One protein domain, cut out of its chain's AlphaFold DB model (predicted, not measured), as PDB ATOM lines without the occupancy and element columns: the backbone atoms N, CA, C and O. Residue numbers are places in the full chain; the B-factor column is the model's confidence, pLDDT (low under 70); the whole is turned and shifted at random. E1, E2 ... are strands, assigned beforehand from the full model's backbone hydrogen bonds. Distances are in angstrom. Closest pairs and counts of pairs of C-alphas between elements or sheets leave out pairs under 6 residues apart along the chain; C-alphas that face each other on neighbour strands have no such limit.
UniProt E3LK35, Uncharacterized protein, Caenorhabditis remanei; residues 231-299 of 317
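Overview. This is residues 231 to 299 of the 317 residues of an uncharacterized protein of Caenorhabditis remanei (UniProt E3LK35). One strongly twisted, curled sheet of four strands makes an L, for its long strand E2 bends by 83 degrees at residue 260: residues 255 to 260 run beside E1 as one arm, and residues 261 to 267 run beside E3, with E4 beyond it, as the other. At the far end of the second arm the loop between E2 and E3 sticks out with residues 271 to 277. The strands E1 E2 E3 E4 form a meander, each the antiparallel neighbour of the one before. The printed part has 69 residues and no named helix; the class is all strand, though the strands hold 33 residues, under half. The whole is loose, with a radius of gyration of the C-alphas of 13.7 A and spans of 37 by 30 by 19 A.

Along the chain. E2, residues 255 to 267, measures 28.6 A from first to last C-alpha. E1, residues 243 to 249, begins with C-alpha 243 at (77.360, -23.337, -226.693) and measures 20.0 A. E3, residues 281 to 287, also measures 20.0 A. E4, residues 293 to 298, measures 13.4 A and ends with C-alpha 298 at (84.678, -16.820, -243.422).

Arrangement. The inner strands E2 and E3 form an antiparallel hairpin at 133 degrees, with N 264 and O 284 within hydrogen-bond range at 2.9 A. E1 and E2 form a hairpin at 122 degrees, with N 248 and O 256 at 3.0 A. E3 and E4 form a hairpin at 166 degrees, with N 283 and O 297 at 2.8 A. The edge strands E1 and E4 are apart.

Size, cuts and confidence. The C-alphas farthest apart, those of Gln 252 and Glu 271, are 40.8 A from each other. The printed part has no cut. The link from E2 to E3 is long, with 13 residues; the other two are tight. Residues 270 to 279 have pLDDT under 70.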
ATOM      1  N   LEU A 231      94.702 -19.669-235.744       82.44
ATOM      2  CA  LEU A 231      93.400 -19.405-235.129       82.44
ATOM      3  C   LEU A 231      93.030 -20.381-233.993       82.44
ATOM      4  O   LEU A 231      92.147 -20.087-233.183       82.44
ATOM      5  N   ASP A 232      93.737 -21.509-233.855       85.69
ATOM      6  CA  ASP A 232      93.586 -22.431-232.715       85.69
ATOM      7  C   ASP A 232      93.971 -21.763-231.378       85.69
ATOM      8  O   ASP A 232      93.480 -22.138-230.312       85.69
ATOM      9  N   HIS A 233      94.794 -20.713-231.420       83.25
ATOM     10  CA  HIS A 233      95.293 -20.012-230.234       83.25
ATOM     11  C   HIS A 233      94.311 -18.969-229.685       83.25
ATOM     12  O   HIS A 233      94.533 -18.437-228.599       83.25
ATOM     13  N   ILE A 234      93.215 -18.699-230.401       87.12
ATOM     14  CA  ILE A 234      92.153 -17.807-229.935       87.12
ATOM     15  C   ILE A 234      91.470 -18.432-228.711       87.12
ATOM     16  O   ILE A 234      91.092 -19.611-228.710       87.12
ATOM     17  N   GLU A 235      91.317 -17.632-227.655       86.88
ATOM     18  CA  GLU A 235      90.625 -18.033-226.435       86.88
ATOM     19  C   GLU A 235      89.106 -17.967-226.643       86.88
ATOM     20  O   GLU A 235      88.516 -16.900-226.805       86.88
ATOM     21  N   ILE A 236      88.465 -19.135-226.631       89.94
ATOM     22  CA  ILE A 236      87.013 -19.269-226.743       89.94
ATOM     23  C   ILE A 236      86.426 -19.434-225.341       89.94
ATOM     24  O   ILE A 236      86.653 -20.453-224.683       89.94
ATOM     25  N   LYS A 237      85.641 -18.445-224.897       90.38
ATOM     26  CA  LYS A 237      84.898 -18.522-223.633       90.38
ATOM     27  C   LYS A 237      83.879 -19.659-223.685       90.38
ATOM     28  O   LYS A 237      83.036 -19.711-224.582       90.38
ATOM     29  N   ARG A 238      83.954 -20.564-222.707       90.62
ATOM     30  CA  ARG A 238      83.101 -21.760-222.604       90.62
ATOM     31  C   ARG A 238      81.811 -21.464-221.833       90.62
ATOM     32  O   ARG A 238      81.514 -22.107-220.828       90.62
ATOM     33  N   ASP A 239      81.095 -20.447-222.301       91.56
ATOM     34  CA  ASP A 239      79.850 -19.959-221.708       91.56
ATOM     35  C   ASP A 239      78.635 -20.600-222.393       91.56
ATOM     36  O   ASP A 239      78.629 -20.808-223.609       91.56
ATOM     37  N   ALA A 240      77.571 -20.862-221.628       92.38
ATOM     38  CA  ALA A 240      76.364 -21.519-222.137       92.38
ATOM     39  C   ALA A 240      75.687 -20.751-223.292       92.38
ATOM     40  O   ALA A 240      75.141 -21.387-224.187       92.38
ATOM     41  N   SER A 241      75.784 -19.415-223.320       94.00
ATOM     42  CA  SER A 241      75.255 -18.563-224.401       94.00
ATOM     43  C   SER A 241      75.895 -18.830-225.765       94.00
ATOM     44  O   SER A 241      75.277 -18.601-226.799       94.00
ATOM     45  N   ASN A 242      77.141 -19.308-225.766       94.44
ATOM     46  CA  ASN A 242      77.936 -19.535-226.971       94.44
ATOM     47  C   ASN A 242      78.007 -21.029-227.316       94.44
ATOM     48  O   ASN A 242      78.730 -21.420-228.235       94.44
ATOM     49  N   ARG A 243      77.309 -21.883-226.558       95.69
ATOM     50  CA  ARG A 243      77.360 -23.337-226.693       95.69
ATOM     51  C   ARG A 243      76.424 -23.786-227.810       95.69
ATOM     52  O   ARG A 243      75.205 -23.756-227.675       95.69
ATOM     53  N   VAL A 244      77.005 -24.231-228.916       95.56
ATOM     54  CA  VAL A 244      76.291 -24.625-230.134       95.56
ATOM     55  C   VAL A 244      76.478 -26.103-230.436       95.56
ATOM     56  O   VAL A 244      77.404 -26.758-229.953       95.56
ATOM     57  N   LYS A 245      75.606 -26.631-231.293       95.94
ATOM     58  CA  LYS A 245      75.714 -27.983-231.828       95.94
ATOM     59  C   LYS A 245      75.875 -27.917-233.343       95.94
ATOM     60  O   LYS A 245      75.011 -27.357-234.019       95.94
ATOM     61  N   LEU A 246      76.992 -28.438-233.846       95.44
ATOM     62  CA  LEU A 246      77.365 -28.347-235.255       95.44
ATOM     63  C   LEU A 246      76.770 -29.520-236.035       95.44
ATOM     64  O   LEU A 246      76.948 -30.677-235.657       95.44
ATOM     65  N   TYR A 247      76.111 -29.209-237.147       95.75
ATOM     66  CA  TYR A 247      75.579 -30.195-238.081       95.75
ATOM     67  C   TYR A 247      76.155 -29.966-239.476       95.75
ATOM     68  O   TYR A 247      76.424 -28.826-239.854       95.75
ATOM     69  N   VAL A 248      76.316 -31.045-240.238       95.25
ATOM     70  CA  VAL A 248      76.713 -31.015-241.653       95.25
ATOM     71  C   VAL A 248      75.676 -31.795-242.455       95.25
ATOM     72  O   VAL A 248      75.220 -32.847-242.012       95.25
ATOM     73  N   LEU A 249      75.277 -31.279-243.616       95.06
ATOM     74  CA  LEU A 249      74.385 -31.988-244.529       95.06
ATOM     75  C   LEU A 249      75.213 -32.959-245.378       95.06
ATOM     76  O   LEU A 249      76.074 -32.526-246.135       95.06
ATOM     77  N   CYS A 250      74.966 -34.261-245.253       95.00
ATOM     78  CA  CYS A 250      75.595 -35.271-246.107       95.00
ATOM     79  C   CYS A 250      74.852 -35.416-247.447       95.00
ATOM     80  O   CYS A 250      73.662 -35.103-247.531       95.00
ATOM     81  N   ASP A 251      75.493 -36.028-248.447       96.25
ATOM     82  CA  ASP A 251      74.945 -36.332-249.787       96.25
ATOM     83  C   ASP A 251      73.565 -37.014-249.744       96.25
ATOM     84  O   ASP A 251      72.698 -36.794-250.591       96.25
ATOM     85  N   GLN A 252      73.338 -37.828-248.708       95.94
ATOM     86  CA  GLN A 252      72.075 -38.524-248.436       95.94
ATOM     87  C   GLN A 252      70.932 -37.587-247.993       95.94
ATOM     88  O   GLN A 252      69.835 -38.063-247.705       95.94
ATOM     89  N   ARG A 253      71.170 -36.269-247.937       95.19
ATOM     90  CA  ARG A 253      70.267 -35.220-247.429       95.19
ATOM     91  C   ARG A 253      69.872 -35.417-245.961       95.19
ATOM     92  O   ARG A 253      68.779 -35.041-245.542       95.19
ATOM     93  N   ILE A 254      70.783 -35.998-245.184       95.19
ATOM     94  CA  ILE A 254      70.655 -36.223-243.741       95.19
ATOM     95  C   ILE A 254      71.633 -35.289-243.027       95.19
ATOM     96  O   ILE A 254      72.778 -35.145-243.454       95.19
ATOM     97  N   TRP A 255      71.182 -34.665-241.940       96.00
ATOM     98  CA  TRP A 255      72.030 -33.858-241.065       96.00
ATOM     99  C   TRP A 255      72.828 -34.761-240.118       96.00
ATOM    100  O   TRP A 255      72.260 -35.366-239.207       96.00
ATOM    101  N   GLU A 256      74.142 -34.841-240.320       96.31
ATOM    102  CA  GLU A 256      75.074 -35.511-239.413       96.31
ATOM    103  C   GLU A 256      75.442 -34.583-238.247       96.31
ATOM    104  O   GLU A 256      75.761 -33.409-238.435       96.31
ATOM    105  N   ASP A 257      75.414 -35.128-237.032       96.38
ATOM    106  CA  ASP A 257      75.843 -34.463-235.803       96.38
ATOM    107  C   ASP A 257      77.372 -34.517-235.662       96.38
ATOM    108  O   ASP A 257      77.945 -35.581-235.421       96.38
ATOM    109  N   ARG A 258      78.043 -33.364-235.778       95.94
ATOM    110  CA  ARG A 258      79.496 -33.239-235.559       95.94
ATOM    111  C   ARG A 258      79.871 -32.978-234.100       95.94
ATOM    112  O   ARG A 258      81.060 -32.951-233.782       95.94
ATOM    113  N   GLY A 259      78.887 -32.819-233.217       96.25
ATOM    114  CA  GLY A 259      79.066 -32.649-231.782       96.25
ATOM    115  C   GLY A 259      78.781 -31.240-231.260       96.25
ATOM    116  O   GLY A 259      78.455 -30.299-231.991       96.25
ATOM    117  N   THR A 260      78.906 -31.113-229.940       97.00
ATOM    118  CA  THR A 260      78.685 -29.869-229.193       97.00
ATOM    119  C   THR A 260      80.003 -29.125-228.991       97.00
ATOM    120  O   THR A 260      81.031 -29.721-228.660       97.00
ATOM    121  N   GLY A 261      79.972 -27.809-229.167       96.25
ATOM    122  CA  GLY A 261      81.128 -26.933-229.036       96.25
ATOM    123  C   GLY A 261      80.732 -25.516-228.649       96.25
ATOM    124  O   GLY A 261      79.582 -25.250-228.313       96.25
ATOM    125  N   HIS A 262      81.694 -24.603-228.710       96.38
ATOM    126  CA  HIS A 262      81.481 -23.180-228.467       96.38
ATOM    127  C   HIS A 262      81.815 -22.381-229.728       96.38
ATOM    128  O   HIS A 262      82.823 -22.673-230.379       96.38
ATOM    129  N   VAL A 263      80.966 -21.407-230.069       95.50
ATOM    130  CA  VAL A 263      81.127 -20.521-231.231       95.50
ATOM    131  C   VAL A 263      81.693 -19.163-230.823       95.50
ATOM    132  O   VAL A 263      81.297 -18.599-229.805       95.50
ATOM    133  N   VAL A 264      82.601 -18.623-231.634       94.38
ATOM    134  CA  VAL A 264      83.106 -17.245-231.533       94.38
ATOM    135  C   VAL A 264      83.228 -16.655-232.933       94.38
ATOM    136  O   VAL A 264      83.635 -17.339-233.871       94.38
ATOM    137  N   THR A 265      82.905 -15.372-233.077       92.62
ATOM    138  CA  THR A 265      83.244 -14.590-234.270       92.62
ATOM    139  C   THR A 265      84.570 -13.868-234.062       92.62
ATOM    140  O   THR A 265      84.732 -13.153-233.074       92.62
ATOM    141  N   TYR A 266      85.496 -14.019-235.002       89.94
ATOM    142  CA  TYR A 266      86.786 -13.336-235.026       89.94
ATOM    143  C   TYR A 266      86.833 -12.355-236.201       89.94
ATOM    144  O   TYR A 266      86.390 -12.691-237.298       89.94
ATOM    145  N   GLN A 267      87.348 -11.145-235.976       88.06
ATOM    146  CA  GLN A 267      87.563 -10.159-237.037       88.06
ATOM    147  C   GLN A 267      88.991 -10.293-237.561       88.06
ATOM    148  O   GLN A 267      89.943 -10.050-236.823       88.06
ATOM    149  N   VAL A 268      89.123 -10.689-238.824       81.69
ATOM    150  CA  VAL A 268      90.399 -10.783-239.537       81.69
ATOM    151  C   VAL A 268      90.764  -9.392-240.045       81.69
ATOM    152  O   VAL A 268      90.065  -8.819-240.884       81.69
ATOM    153  N   THR A 269      91.860  -8.841-239.535       74.38
ATOM    154  CA  THR A 269      92.385  -7.542-239.958       74.38
ATOM    155  C   THR A 269      93.081  -7.644-241.319       74.38
ATOM    156  O   THR A 269      93.575  -8.695-241.728       74.38
ATOM    157  N   ALA A 270      93.121  -6.535-242.063       64.62
ATOM    158  CA  ALA A 270      93.652  -6.517-243.432       64.62
ATOM    159  C   ALA A 270      95.156  -6.863-243.526       64.62
ATOM    160  O   ALA A 270      95.633  -7.257-244.593       64.62
ATOM    161  N   GLU A 271      95.890  -6.742-242.416       64.19
ATOM    162  CA  GLU A 271      97.312  -7.088-242.291       64.19
ATOM    163  C   GLU A 271      97.598  -8.595-242.424       64.19
ATOM    164  O   GLU A 271      98.651  -8.959-242.946       64.19
ATOM    165  N   ASP A 272      96.633  -9.465-242.101       62.72
ATOM    166  CA  ASP A 272      96.744 -10.926-242.263       62.72
ATOM    167  C   ASP A 272      96.464 -11.414-243.706       62.72
ATOM    168  O   ASP A 272      96.397 -12.616-243.990       62.72
ATOM    169  N   GLY A 273      96.388 -10.484-244.666       55.25
ATOM    170  CA  GLY A 273      96.607 -10.787-246.082       55.25
ATOM    171  C   GLY A 273      95.357 -11.068-246.914       55.25
ATOM    172  O   GLY A 273      95.398 -11.921-247.802       55.25
ATOM    173  N   SER A 274      94.259 -10.340-246.687       55.66
ATOM    174  CA  SER A 274      93.099 -10.372-247.588       55.66
ATOM    175  C   SER A 274      92.617  -8.959-247.954       55.66
ATOM    176  O   SER A 274      91.896  -8.335-247.175       55.66
ATOM    177  N   PRO A 275      93.013  -8.419-249.125       50.28
ATOM    178  CA  PRO A 275      92.539  -7.122-249.591       50.28
ATOM    179  C   PRO A 275      91.112  -7.206-250.158       50.28
ATOM    180  O   PRO A 275      90.688  -8.243-250.658       50.28
ATOM    181  N   SER A 276      90.426  -6.058-250.177       57.66
ATOM    182  CA  SER A 276      89.171  -5.805-250.906       57.66
ATOM    183  C   SER A 276      87.915  -6.566-250.441       57.66
ATOM    184  O   SER A 276      87.523  -7.577-251.017       57.66
ATOM    185  N   ASN A 277      87.194  -5.946-249.498       55.62
ATOM    186  CA  ASN A 277      85.730  -5.985-249.300       55.62
ATOM    187  C   ASN A 277      85.004  -7.317-249.016       55.62
ATOM    188  O   ASN A 277      83.886  -7.268-248.509       55.62
ATOM    189  N   ALA A 278      85.586  -8.491-249.254       59.34
ATOM    190  CA  ALA A 278      84.975  -9.754-248.849       59.34
ATOM    191  C   ALA A 278      85.181  -9.998-247.341       59.34
ATOM    192  O   ALA A 278      86.318 -10.104-246.885       59.34
ATOM    193  N   GLY A 279      84.087 -10.111-246.581       62.97
ATOM    194  CA  GLY A 279      84.012 -10.791-245.279       62.97
ATOM    195  C   GLY A 279      85.222 -10.697-244.343       62.97
ATOM    196  O   GLY A 279      86.045 -11.609-244.337       62.97
ATOM    197  N   GLN A 280      85.330  -9.646-243.526       81.56
ATOM    198  CA  GLN A 280      86.372  -9.574-242.480       81.56
ATOM    199  C   GLN A 280      86.043 -10.466-241.269       81.56
ATOM    200  O   GLN A 280      86.946 -10.949-240.591       81.56
ATOM    201  N   THR A 281      84.763 -10.762-241.030       88.75
ATOM    202  CA  THR A 281      84.338 -11.664-239.955       88.75
ATOM    203  C   THR A 281      84.523 -13.131-240.347       88.75
ATOM    204  O   THR A 281      84.127 -13.557-241.433       88.75
ATOM    205  N   MET A 282      85.018 -13.940-239.418       90.81
ATOM    206  CA  MET A 282      85.083 -15.395-239.509       90.81
ATOM    207  C   MET A 282      84.392 -16.033-238.298       90.81
ATOM    208  O   MET A 282      84.536 -15.564-237.170       90.81
ATOM    209  N   VAL A 283      83.648 -17.113-238.524       93.69
ATOM    210  CA  VAL A 283      83.041 -17.964-237.497       93.69
ATOM    211  C   VAL A 283      83.997 -19.104-237.160       93.69
ATOM    212  O   VAL A 283      84.413 -19.859-238.041       93.69
ATOM    213  N   LEU A 284      84.302 -19.246-235.875       94.38
ATOM    214  CA  LEU A 284      85.079 -20.338-235.303       94.38
ATOM    215  C   LEU A 284      84.181 -21.192-234.413       94.38
ATOM    216  O   LEU A 284      83.454 -20.652-233.577       94.38
ATOM    217  N   VAL A 285      84.257 -22.518-234.544       95.69
ATOM    218  CA  VAL A 285      83.643 -23.459-233.590       95.69
ATOM    219  C   VAL A 285      84.701 -24.421-233.072       95.69
ATOM    220  O   VAL A 285      85.444 -25.018-233.852       95.69
ATOM    221  N   ARG A 286      84.736 -24.619-231.752       95.50
ATOM    222  CA  ARG A 286      85.631 -25.567-231.071       95.50
ATOM    223  C   ARG A 286      84.829 -26.535-230.211       95.50
ATOM    224  O   ARG A 286      84.054 -26.099-229.359       95.50
ATOM    225  N   LEU A 287      85.002 -27.838-230.439       95.62
ATOM    226  CA  LEU A 287      84.269 -28.881-229.714       95.62
ATOM    227  C   LEU A 287      84.664 -28.945-228.235       95.62
ATOM    228  O   LEU A 287      85.798 -28.648-227.849       95.62
ATOM    229  N   GLU A 288      83.728 -29.379-227.394       94.00
ATOM    230  CA  GLU A 288      84.006 -29.624-225.980       94.00
ATOM    231  C   GLU A 288      85.054 -30.734-225.809       94.00
ATOM    232  O   GLU A 288      84.982 -31.793-226.427       94.00
ATOM    233  N   GLY A 289      86.068 -30.476-224.978       88.56
ATOM    234  CA  GLY A 289      87.195 -31.393-224.782       88.56
ATOM    235  C   GLY A 289      88.267 -31.360-225.882       88.56
ATOM    236  O   GLY A 289      89.274 -32.048-225.737       88.56
ATOM    237  N   GLN A 290      88.106 -30.550-226.936       88.44
ATOM    238  CA  GLN A 290      89.139 -30.324-227.951       88.44
ATOM    239  C   GLN A 290      89.705 -28.898-227.883       88.44
ATOM    240  O   GLN A 290      89.028 -27.947-227.487       88.44
ATOM    241  N   ASN A 291      90.974 -28.759-228.272       87.38
ATOM    242  CA  ASN A 291      91.678 -27.474-228.324       87.38
ATOM    243  C   ASN A 291      91.815 -26.920-229.752       87.38
ATOM    244  O   ASN A 291      92.164 -25.757-229.900       87.38
ATOM    245  N   LYS A 292      91.523 -27.740-230.769       91.31
ATOM    246  CA  LYS A 292      91.544 -27.370-232.186       91.31
ATOM    247  C   LYS A 292      90.148 -26.973-232.669       91.31
ATOM    248  O   LYS A 292      89.153 -27.562-232.238       91.31
ATOM    249  N   ASN A 293      90.075 -25.990-233.555       92.50
ATOM    250  CA  ASN A 293      88.848 -25.566-234.218       92.50
ATOM    251  C   ASN A 293      88.346 -26.672-235.166       92.50
ATOM    252  O   ASN A 293      89.114 -27.249-235.936       92.50
ATOM    253  N   ILE A 294      87.048 -26.989-235.093       94.00
ATOM    254  CA  ILE A 294      86.384 -27.955-235.989       94.00
ATOM    255  C   ILE A 294      85.735 -27.267-237.197       94.00
ATOM    256  O   ILE A 294      85.538 -27.894-238.233       94.00
ATOM    257  N   LEU A 295      85.413 -25.978-237.056       94.00
ATOM    258  CA  LEU A 295      84.918 -25.115-238.121       94.00
ATOM    259  C   LEU A 295      85.708 -23.809-238.089       94.00
ATOM    260  O   LEU A 295      85.754 -23.151-237.049       94.00
ATOM    261  N   GLU A 296      86.258 -23.437-239.239       92.69
ATOM    262  CA  GLU A 296      86.794 -22.108-239.522       92.69
ATOM    263  C   GLU A 296      86.136 -21.642-240.825       92.69
ATOM    264  O   GLU A 296      86.400 -22.195-241.891       92.69
ATOM    265  N   SER A 297      85.188 -20.707-240.738       91.19
ATOM    266  CA  SER A 297      84.345 -20.313-241.874       91.19
ATOM    267  C   SER A 297      84.279 -18.796-241.998       91.19
ATOM    268  O   SER A 297      83.821 -18.105-241.089       91.19
ATOM    269  N   ARG A 298      84.753 -18.256-243.122       90.94
ATOM    270  CA  ARG A 298      84.678 -16.820-243.422       90.94
ATOM    271  C   ARG A 298      83.234 -16.437-243.756       90.94
ATOM    272  O   ARG A 298      82.605 -17.102-244.573       90.94
ATOM    273  N   ILE A 299      82.723 -15.363-243.153       91.06
ATOM    274  CA  ILE A 299      81.389 -14.838-243.467       91.06
ATOM    275  C   ILE A 299      81.481 -14.036-244.761       91.06
ATOM    276  O   ILE A 299      81.939 -12.895-244.750       91.06
TER     277      ILE A 299